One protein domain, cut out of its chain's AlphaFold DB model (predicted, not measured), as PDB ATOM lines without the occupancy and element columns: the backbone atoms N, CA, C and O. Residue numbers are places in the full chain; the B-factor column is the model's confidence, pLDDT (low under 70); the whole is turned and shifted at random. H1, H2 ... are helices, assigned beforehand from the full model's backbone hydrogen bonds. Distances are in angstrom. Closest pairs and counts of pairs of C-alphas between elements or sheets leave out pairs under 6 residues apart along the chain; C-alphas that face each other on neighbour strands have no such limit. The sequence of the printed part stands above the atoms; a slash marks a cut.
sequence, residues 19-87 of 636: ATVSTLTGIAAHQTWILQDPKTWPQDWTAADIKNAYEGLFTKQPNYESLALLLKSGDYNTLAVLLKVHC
ATOM      1  N   ALA A  19     140.250 146.882 231.332       42.78
ATOM      2  CA  ALA A  19     141.476 147.636 231.144       42.78
ATOM      3  C   ALA A  19     142.406 147.300 232.315       42.78
ATOM      4  O   ALA A  19     142.098 147.590 233.471       42.78
ATOM      5  N   THR A  20     143.528 146.641 232.026       43.78
ATOM      6  CA  THR A  20     144.597 146.442 233.010       43.78
ATOM      7  C   THR A  20     145.665 147.484 232.723       43.78
ATOM      8  O   THR A  20     146.501 147.299 231.844       43.78
ATOM      9  N   VAL A  21     145.608 148.612 233.426       42.16
ATOM     10  CA  VAL A  21     146.673 149.616 233.354       42.16
ATOM     11  C   VAL A  21     147.758 149.180 234.332       42.16
ATOM     12  O   VAL A  21     147.542 149.166 235.540       42.16
ATOM     13  N   SER A  22     148.904 148.755 233.803       38.75
ATOM     14  CA  SER A  22     150.089 148.466 234.614       38.75
ATOM     15  C   SER A  22     150.810 149.787 234.861       38.75
ATOM     16  O   SER A  22     151.529 150.267 233.988       38.75
ATOM     17  N   THR A  23     150.585 150.415 236.012       37.72
ATOM     18  CA  THR A  23     151.385 151.572 236.420       37.72
ATOM     19  C   THR A  23     152.800 151.114 236.777       37.72
ATOM     20  O   THR A  23     153.008 150.162 237.526       37.72
ATOM     21  N   LEU A  24     153.792 151.787 236.190       31.98
ATOM     22  CA  LEU A  24     155.229 151.571 236.377       31.98
ATOM     23  C   LEU A  24     155.709 152.090 237.748       31.98
ATOM     24  O   LEU A  24     156.622 152.897 237.803       31.98
ATOM     25  N   THR A  25     155.125 151.648 238.863       35.22
ATOM     26  CA  THR A  25     155.712 151.790 240.212       35.22
ATOM     27  C   THR A  25     155.116 150.745 241.161       35.22
ATOM     28  O   THR A  25     153.932 150.432 241.114       35.22
ATOM     29  N   GLY A  26     155.981 150.133 241.975       41.28
ATOM     30  CA  GLY A  26     155.770 148.861 242.668       41.28
ATOM     31  C   GLY A  26     154.537 148.719 243.571       41.28
ATOM     32  O   GLY A  26     154.146 149.635 244.281       41.28
ATOM     33  N   ILE A  27     154.034 147.477 243.598       42.97
ATOM     34  CA  ILE A  27     153.114 146.876 244.581       42.97
ATOM     35  C   ILE A  27     151.778 147.624 244.743       42.97
ATOM     36  O   ILE A  27     151.506 148.234 245.772       42.97
ATOM     37  N   ALA A  28     150.890 147.491 243.757       37.91
ATOM     38  CA  ALA A  28     149.472 147.805 243.919       37.91
ATOM     39  C   ALA A  28     148.624 146.574 243.580       37.91
ATOM     40  O   ALA A  28     148.908 145.848 242.625       37.91
ATOM     41  N   ALA A  29     147.594 146.324 244.391       40.91
ATOM     42  CA  ALA A  29     146.588 145.308 244.123       40.91
ATOM     43  C   ALA A  29     146.043 145.488 242.696       40.91
ATOM     44  O   ALA A  29     145.701 146.603 242.308       40.91
ATOM     45  N   HIS A  30     145.970 144.406 241.914       44.31
ATOM     46  CA  HIS A  30     145.360 144.421 240.584       44.31
ATOM     47  C   HIS A  30     143.870 144.759 240.704       44.31
ATOM     48  O   HIS A  30     143.022 143.874 240.821       44.31
ATOM     49  N   GLN A  31     143.549 146.047 240.701       50.50
ATOM     50  CA  GLN A  31     142.181 146.521 240.702       50.50
ATOM     51  C   GLN A  31     141.706 146.532 239.249       50.50
ATOM     52  O   GLN A  31     142.139 147.327 238.420       50.50
ATOM     53  N   THR A  32     140.878 145.552 238.905       56.78
ATOM     54  CA  THR A  32     140.237 145.470 237.593       56.78
ATOM     55  C   THR A  32     139.065 146.440 237.552       56.78
ATOM     56  O   THR A  32     138.043 146.194 238.193       56.78
ATOM     57  N   TRP A  33     139.210 147.522 236.795       73.06
ATOM     58  CA  TRP A  33     138.154 148.505 236.564       73.06
ATOM     59  C   TRP A  33     137.165 147.979 235.523       73.06
ATOM     60  O   TRP A  33     137.564 147.395 234.508       73.06
ATOM     61  N   ILE A  34     135.871 148.184 235.758       74.62
ATOM     62  CA  ILE A  34     134.841 147.895 234.761       74.62
ATOM     63  C   ILE A  34     134.696 149.168 233.944       74.62
ATOM     64  O   ILE A  34     134.140 150.144 234.440       74.62
ATOM     65  N   LEU A  35     135.184 149.162 232.698       79.81
ATOM     66  CA  LEU A  35     135.123 150.341 231.827       79.81
ATOM     67  C   LEU A  35     133.708 150.935 231.833       79.81
ATOM     68  O   LEU A  35     133.533 152.097 232.123       79.81
ATOM     69  N   GLN A  36     132.654 150.137 231.712       77.75
ATOM     70  CA  GLN A  36     131.285 150.670 231.672       77.75
ATOM     71  C   GLN A  36     130.700 151.192 233.006       77.75
ATOM     72  O   GLN A  36     129.589 151.720 232.983       77.75
ATOM     73  N   ASP A  37     131.380 151.056 234.150       84.56
ATOM     74  CA  ASP A  37     130.912 151.578 235.447       84.56
ATOM     75  C   ASP A  37     131.894 152.634 235.991       84.56
ATOM     76  O   ASP A  37     132.894 152.269 236.624       84.56
ATOM     77  N   PRO A  38     131.609 153.940 235.797       91.06
ATOM     78  CA  PRO A  38     132.483 155.030 236.231       91.06
ATOM     79  C   PRO A  38     132.766 155.051 237.730       91.06
ATOM     80  O   PRO A  38     133.782 155.589 238.152       91.06
ATOM     81  N   LYS A  39     131.898 154.440 238.551       89.94
ATOM     82  CA  LYS A  39     132.111 154.342 240.005       89.94
ATOM     83  C   LYS A  39     133.284 153.444 240.361       89.94
ATOM     84  O   LYS A  39     133.772 153.486 241.486       89.94
ATOM     85  N   THR A  40     133.692 152.590 239.428       89.00
ATOM     86  CA  THR A  40     134.859 151.737 239.606       89.00
ATOM     87  C   THR A  40     136.141 152.428 239.176       89.00
ATOM     88  O   THR A  40     137.196 151.890 239.460       89.00
ATOM     89  N   TRP A  41     136.098 153.584 238.512       92.19
ATOM     90  CA  TRP A  41     137.305 154.221 237.991       92.19
ATOM     91  C   TRP A  41     138.063 154.995 239.082       92.19
ATOM     92  O   TRP A  41     137.437 155.530 240.002       92.19
ATOM     93  N   PRO A  42     139.397 155.114 238.976       94.19
ATOM     94  CA  PRO A  42     140.173 156.058 239.773       94.19
ATOM     95  C   PRO A  42     139.677 157.498 239.586       94.19
ATOM     96  O   PRO A  42     139.530 157.977 238.463       94.19
ATOM     97  N   GLN A  43     139.424 158.201 240.694       94.31
ATOM     98  CA  GLN A  43     138.886 159.570 240.672       94.31
ATOM     99  C   GLN A  43     139.845 160.603 240.059       94.31
ATOM    100  O   GLN A  43     139.428 161.697 239.682       94.31
ATOM    101  N   ASP A  44     141.130 160.271 239.974       94.75
ATOM    102  CA  ASP A  44     142.193 161.111 239.436       94.75
ATOM    103  C   ASP A  44     142.400 160.955 237.922       94.75
ATOM    104  O   ASP A  44     143.205 161.695 237.356       94.75
ATOM    105  N   TRP A  45     141.647 160.072 237.251       95.62
ATOM    106  CA  TRP A  45     141.712 159.922 235.796       95.62
ATOM    107  C   TRP A  45     141.527 161.258 235.071       95.62
ATOM    108  O   TRP A  45     140.574 162.019 235.278       95.62
ATOM    109  N   THR A  46     142.472 161.539 234.184       97.19
ATOM    110  CA  THR A  46     142.472 162.696 233.299       97.19
ATOM    111  C   THR A  46     141.739 162.390 231.992       97.19
ATOM    112  O   THR A  46     141.440 161.240 231.671       97.19
ATOM    113  N   ALA A  47     141.480 163.425 231.188       96.50
ATOM    114  CA  ALA A  47     140.939 163.256 229.840       96.50
ATOM    115  C   ALA A  47     141.809 162.314 228.981       96.50
ATOM    116  O   ALA A  47     141.277 161.526 228.203       96.50
ATOM    117  N   ALA A  48     143.136 162.356 229.164       95.75
ATOM    118  CA  ALA A  48     144.072 161.472 228.479       95.75
ATOM    119  C   ALA A  48     143.940 160.016 228.949       95.75
ATOM    120  O   ALA A  48     143.931 159.116 228.114       95.75
ATOM    121  N   ASP A  49     143.765 159.780 230.254       94.94
ATOM    122  CA  ASP A  49     143.567 158.429 230.796       94.94
ATOM    123  C   ASP A  49     142.267 157.811 230.281       94.94
ATOM    124  O   ASP A  49     142.272 156.679 229.798       94.94
ATOM    125  N   ILE A  50     141.169 158.581 230.295       94.19
ATOM    126  CA  ILE A  50     139.875 158.146 229.749       94.19
ATOM    127  C   ILE A  50     140.005 157.875 228.249       94.19
ATOM    128  O   ILE A  50     139.533 156.848 227.769       94.19
ATOM    129  N   LYS A  51     140.670 158.759 227.496       93.88
ATOM    130  CA  LYS A  51     140.895 158.567 226.059       93.88
ATOM    131  C   LYS A  51     141.670 157.287 225.769       93.88
ATOM    132  O   LYS A  51     141.237 156.514 224.923       93.88
ATOM    133  N   ASN A  52     142.762 157.045 226.489       90.88
ATOM    134  CA  ASN A  52     143.585 155.850 226.321       90.88
ATOM    135  C   ASN A  52     142.819 154.578 226.715       90.88
ATOM    136  O   ASN A  52     142.903 153.564 226.030       90.88
ATOM    137  N   ALA A  53     142.030 154.630 227.791       87.44
ATOM    138  CA  ALA A  53     141.211 153.507 228.245       87.44
ATOM    139  C   ALA A  53     140.103 153.122 227.244       87.44
ATOM    140  O   ALA A  53     139.659 151.973 227.233       87.44
ATOM    141  N   TYR A  54     139.674 154.072 226.409       85.56
ATOM    142  CA  TYR A  54     138.592 153.923 225.436       85.56
ATOM    143  C   TYR A  54     139.031 154.004 223.973       85.56
ATOM    144  O   TYR A  54     138.190 154.104 223.071       85.56
ATOM    145  N   GLU A  55     140.333 153.960 223.711       84.88
ATOM    146  CA  GLU A  55     140.857 154.045 222.357       84.88
ATOM    147  C   GLU A  55     140.305 152.890 221.502       84.88
ATOM    148  O   GLU A  55     140.441 151.715 221.835       84.88
ATOM    149  N   GLY A  56     139.602 153.237 220.417       75.62
ATOM    150  CA  GLY A  56     138.938 152.276 219.529       75.62
ATOM    151  C   GLY A  56     137.564 151.762 219.989       75.62
ATOM    152  O   GLY A  56     136.960 150.981 219.261       75.62
ATOM    153  N   LEU A  57     137.043 152.194 221.147       77.38
ATOM    154  CA  LEU A  57     135.717 151.787 221.656       77.38
ATOM    155  C   LEU A  57     134.601 152.807 221.379       77.38
ATOM    156  O   LEU A  57     133.421 152.459 221.392       77.38
ATOM    157  N   PHE A  58     134.953 154.071 221.136       82.88
ATOM    158  CA  PHE A  58     133.992 155.119 220.798       82.88
ATOM    159  C   PHE A  58     133.793 155.224 219.284       82.88
ATOM    160  O   PHE A  58     134.760 155.422 218.549       82.88
ATOM    161  N   THR A  59     132.543 155.191 218.810       74.75
ATOM    162  CA  THR A  59     132.241 155.450 217.386       74.75
ATOM    163  C   THR A  59     132.161 156.924 217.044       74.75
ATOM    164  O   THR A  59     132.397 157.318 215.902       74.75
ATOM    165  N   LYS A  60     131.900 157.766 218.046       84.44
ATOM    166  CA  LYS A  60     132.065 159.217 217.973       84.44
ATOM    167  C   LYS A  60     132.873 159.672 219.168       84.44
ATOM    168  O   LYS A  60     132.457 159.423 220.299       84.44
ATOM    169  N   GLN A  61     133.991 160.353 218.914       88.31
ATOM    170  CA  GLN A  61     134.852 160.848 219.983       88.31
ATOM    171  C   GLN A  61     134.056 161.784 220.907       88.31
ATOM    172  O   GLN A  61     133.559 162.811 220.435       88.31
ATOM    173  N   PRO A  62     133.886 161.433 222.194       92.00
ATOM    174  CA  PRO A  62     133.296 162.343 223.161       92.00
ATOM    175  C   PRO A  62     134.271 163.480 223.484       92.00
ATOM    176  O   PRO A  62     135.467 163.406 223.206       92.00
ATOM    177  N   ASN A  63     133.763 164.523 224.136       95.75
ATOM    178  CA  ASN A  63     134.608 165.523 224.779       95.75
ATOM    179  C   ASN A  63     135.184 164.917 226.076       95.75
ATOM    180  O   ASN A  63     134.501 164.858 227.101       95.75
ATOM    181  N   TYR A  64     136.416 164.409 226.010       95.81
ATOM    182  CA  TYR A  64     137.067 163.689 227.111       95.81
ATOM    183  C   TYR A  64     137.289 164.567 228.347       95.81
ATOM    184  O   TYR A  64     137.232 164.075 229.472       95.81
ATOM    185  N   GLU A  65     137.491 165.870 228.157       97.50
ATOM    186  CA  GLU A  65     137.610 166.855 229.229       97.50
ATOM    187  C   GLU A  65     136.314 166.947 230.037       97.50
ATOM    188  O   GLU A  65     136.356 166.972 231.267       97.50
ATOM    189  N   SER A  66     135.162 166.909 229.363       96.50
ATOM    190  CA  SER A  66     133.849 166.885 230.018       96.50
ATOM    191  C   SER A  66     133.644 165.589 230.802       96.50
ATOM    192  O   SER A  66     133.148 165.628 231.925       96.50
ATOM    193  N   LEU A  67     134.071 164.445 230.254       96.25
ATOM    194  CA  LEU A  67     133.987 163.160 230.957       96.25
ATOM    195  C   LEU A  67     134.863 163.147 232.220       96.25
ATOM    196  O   LEU A  67     134.401 162.733 233.281       96.25
ATOM    197  N   ALA A  68     136.099 163.650 232.131       96.94
ATOM    198  CA  ALA A  68     137.000 163.769 233.278       96.94
ATOM    199  C   ALA A  68     136.467 164.749 234.333       96.94
ATOM    200  O   ALA A  68     136.610 164.510 235.532       96.94
ATOM    201  N   LEU A  69     135.826 165.841 233.905       97.12
ATOM    202  CA  LEU A  69     135.192 166.792 234.813       97.12
ATOM    203  C   LEU A  69     134.028 166.147 235.578       97.12
ATOM    204  O   LEU A  69     133.960 166.306 236.793       97.12
ATOM    205  N   LEU A  70     133.164 165.391 234.891       97.06
ATOM    206  CA  LEU A  70     132.054 164.658 235.514       97.06
ATOM    207  C   LEU A  70     132.545 163.586 236.492       97.06
ATOM    208  O   LEU A  70     131.945 163.381 237.545       97.06
ATOM    209  N   LEU A  71     133.659 162.922 236.172       96.81
ATOM    210  CA  LEU A  71     134.284 161.964 237.079       96.81
ATOM    211  C   LEU A  71     134.772 162.655 238.361       96.81
ATOM    212  O   LEU A  71     134.459 162.204 239.461       96.81
ATOM    213  N   LYS A  72     135.483 163.781 238.223       96.31
ATOM    214  CA  LYS A  72     136.015 164.564 239.351       96.31
ATOM    215  C   LYS A  72     134.928 165.219 240.197       96.31
ATOM    216  O   LYS A  72     135.107 165.354 241.404       96.31
ATOM    217  N   SER A  73     133.815 165.627 239.589       96.38
ATOM    218  CA  SER A  73     132.665 166.174 240.318       96.38
ATOM    219  C   SER A  73     131.837 165.099 241.028       96.38
ATOM    220  O   SER A  73     130.952 165.435 241.814       96.38
ATOM    221  N   GLY A  74     132.111 163.816 240.769       95.06
ATOM    222  CA  GLY A  74     131.345 162.696 241.305       95.06
ATOM    223  C   GLY A  74     129.984 162.493 240.631       95.06
ATOM    224  O   GLY A  74     129.164 161.735 241.152       95.06
ATOM    225  N   ASP A  75     129.724 163.124 239.480       95.75
ATOM    226  CA  ASP A  75     128.497 162.917 238.701       95.75
ATOM    227  C   ASP A  75     128.600 161.660 237.818       95.75
ATOM    228  O   ASP A  75     128.615 161.688 236.583       95.75
ATOM    229  N   TYR A  76     128.677 160.510 238.488       93.38
ATOM    230  CA  TYR A  76     128.813 159.208 237.838       93.38
ATOM    231  C   TYR A  76     127.597 158.836 236.982       93.38
ATOM    232  O   TYR A  76     127.732 158.036 236.057       93.38
ATOM    233  N   ASN A  77     126.416 159.387 237.279       86.81
ATOM    234  CA  ASN A  77     125.187 159.075 236.550       86.81
ATOM    235  C   ASN A  77     125.210 159.718 235.162       86.81
ATOM    236  O   ASN A  77     125.046 159.013 234.165       86.81
ATOM    237  N   THR A  78     125.482 161.026 235.081       92.19
ATOM    238  CA  THR A  78     125.620 161.727 233.795       92.19
ATOM    239  C   THR A  78     126.773 161.145 232.986       92.19
ATOM    240  O   THR A  78     126.629 160.896 231.787       92.19
ATOM    241  N   LEU A  79     127.897 160.843 233.644       93.81
ATOM    242  CA  LEU A  79     129.041 160.199 233.006       93.81
ATOM    243  C   LEU A  79     128.674 158.830 232.411       93.81
ATOM    244  O   LEU A  79     128.966 158.578 231.245       93.81
ATOM    245  N   ALA A  80     127.982 157.967 233.160       88.19
ATOM    246  CA  ALA A  80     127.541 156.661 232.666       88.19
ATOM    247  C   ALA A  80     126.588 156.781 231.463       88.19
ATOM    248  O   ALA A  80     126.709 156.014 230.505       88.19
ATOM    249  N   VAL A  81     125.676 157.762 231.473       85.31
ATOM    250  CA  VAL A  81     124.775 158.041 230.342       85.31
ATOM    251  C   VAL A  81     125.566 158.467 229.104       85.31
ATOM    252  O   VAL A  81     125.348 157.911 228.029       85.31
ATOM    253  N   LEU A  82     126.516 159.395 229.238       89.38
ATOM    254  CA  LEU A  82     127.348 159.839 228.115       89.38
ATOM    255  C   LEU A  82     128.207 158.703 227.561       89.38
ATOM    256  O   LEU A  82     128.261 158.505 226.348       89.38
ATOM    257  N   LEU A  83     128.822 157.900 228.428       88.19
ATOM    258  CA  LEU A  83     129.578 156.727 227.994       88.19
ATOM    259  C   LEU A  83     128.691 155.737 227.242       88.19
ATOM    260  O   LEU A  83     129.127 155.210 226.227       88.19
ATOM    261  N   LYS A  84     127.444 155.528 227.677       80.44
ATOM    262  CA  LYS A  84     126.470 154.669 226.984       80.44
ATOM    263  C   LYS A  84     126.085 155.205 225.600       80.44
ATOM    264  O   LYS A  84     125.794 154.405 224.716       80.44
ATOM    265  N   VAL A  85     126.060 156.527 225.418       83.12
ATOM    266  CA  VAL A  85     125.772 157.179 224.128       83.12
ATOM    267  C   VAL A  85     126.964 157.089 223.175       83.12
ATOM    268  O   VAL A  85     126.773 156.897 221.977       83.12
ATOM    269  N   HIS A  86     128.184 157.238 223.692       83.88
ATOM    270  CA  HIS A  86     129.392 157.308 222.869       83.88
ATOM    271  C   HIS A  86     130.051 155.948 222.617       83.88
ATOM    272  O   HIS A  86     130.657 155.760 221.560       83.88
ATOM    273  N   CYS A  87     129.973 155.009 223.568       77.75
ATOM    274  CA  CYS A  87     130.460 153.646 223.375       77.75
ATOM    275  C   CYS A  87     129.432 152.883 222.552       77.75
ATOM    276  O   CYS A  87     128.347 152.573 223.058       77.75
TER     277      CYS A  87
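This is residues 19 to 87 of the 636 residues of the protein "Bodo-specific multi-copy gene family, putative" of Bodo saltans (UniProt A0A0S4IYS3). Little regular structure: a long loop stretch, residues 19 to 46, leads into a small helical part, where H2 and H3 form a hairpin and short H1 stands crosswise to H2. Residues 23 to 29 stick out as a free loop. The printed part has 69 residues with three named helices, H1, H2, H3 in chain order, and no named strand; the class is all helix, with 27 residues in named elements. It is compact, with a radius of gyration of the C-alphas of 12.0 A and spans of 35 by 25 by 18 A.

H1, residues 47 to 53, begins at C-alpha 47 (140.939, 163.256, 229.840) and is 9.9 A long. H2, residues 64 to 72, is 12.3 A long. H3, residues 76 to 86, is 15.1 A long and ends at C-alpha 86 (129.392, 157.308, 222.869).

H1 and H2 touch, about perpendicular at 83 degrees; their closest C-alphas, Ala 47 and Tyr 64, are 4.8 A apart. H2 and H3, a helical hairpin, touch at a shallow tilt of 23 degrees, opposite ways; their closest C-alphas, Leu 70 and Leu 79, are 5.9 A apart. H1 and H3 are apart. In H1, H2 and H3 every O i to N i+4 pair is within hydrogen-bond range.

The C-alphas farthest apart, of Gly 26 and Val 85, are 36.2 A apart. The printed part has no cut, and neither link between helices is long. Residues 19 to 32 have pLDDT under 70.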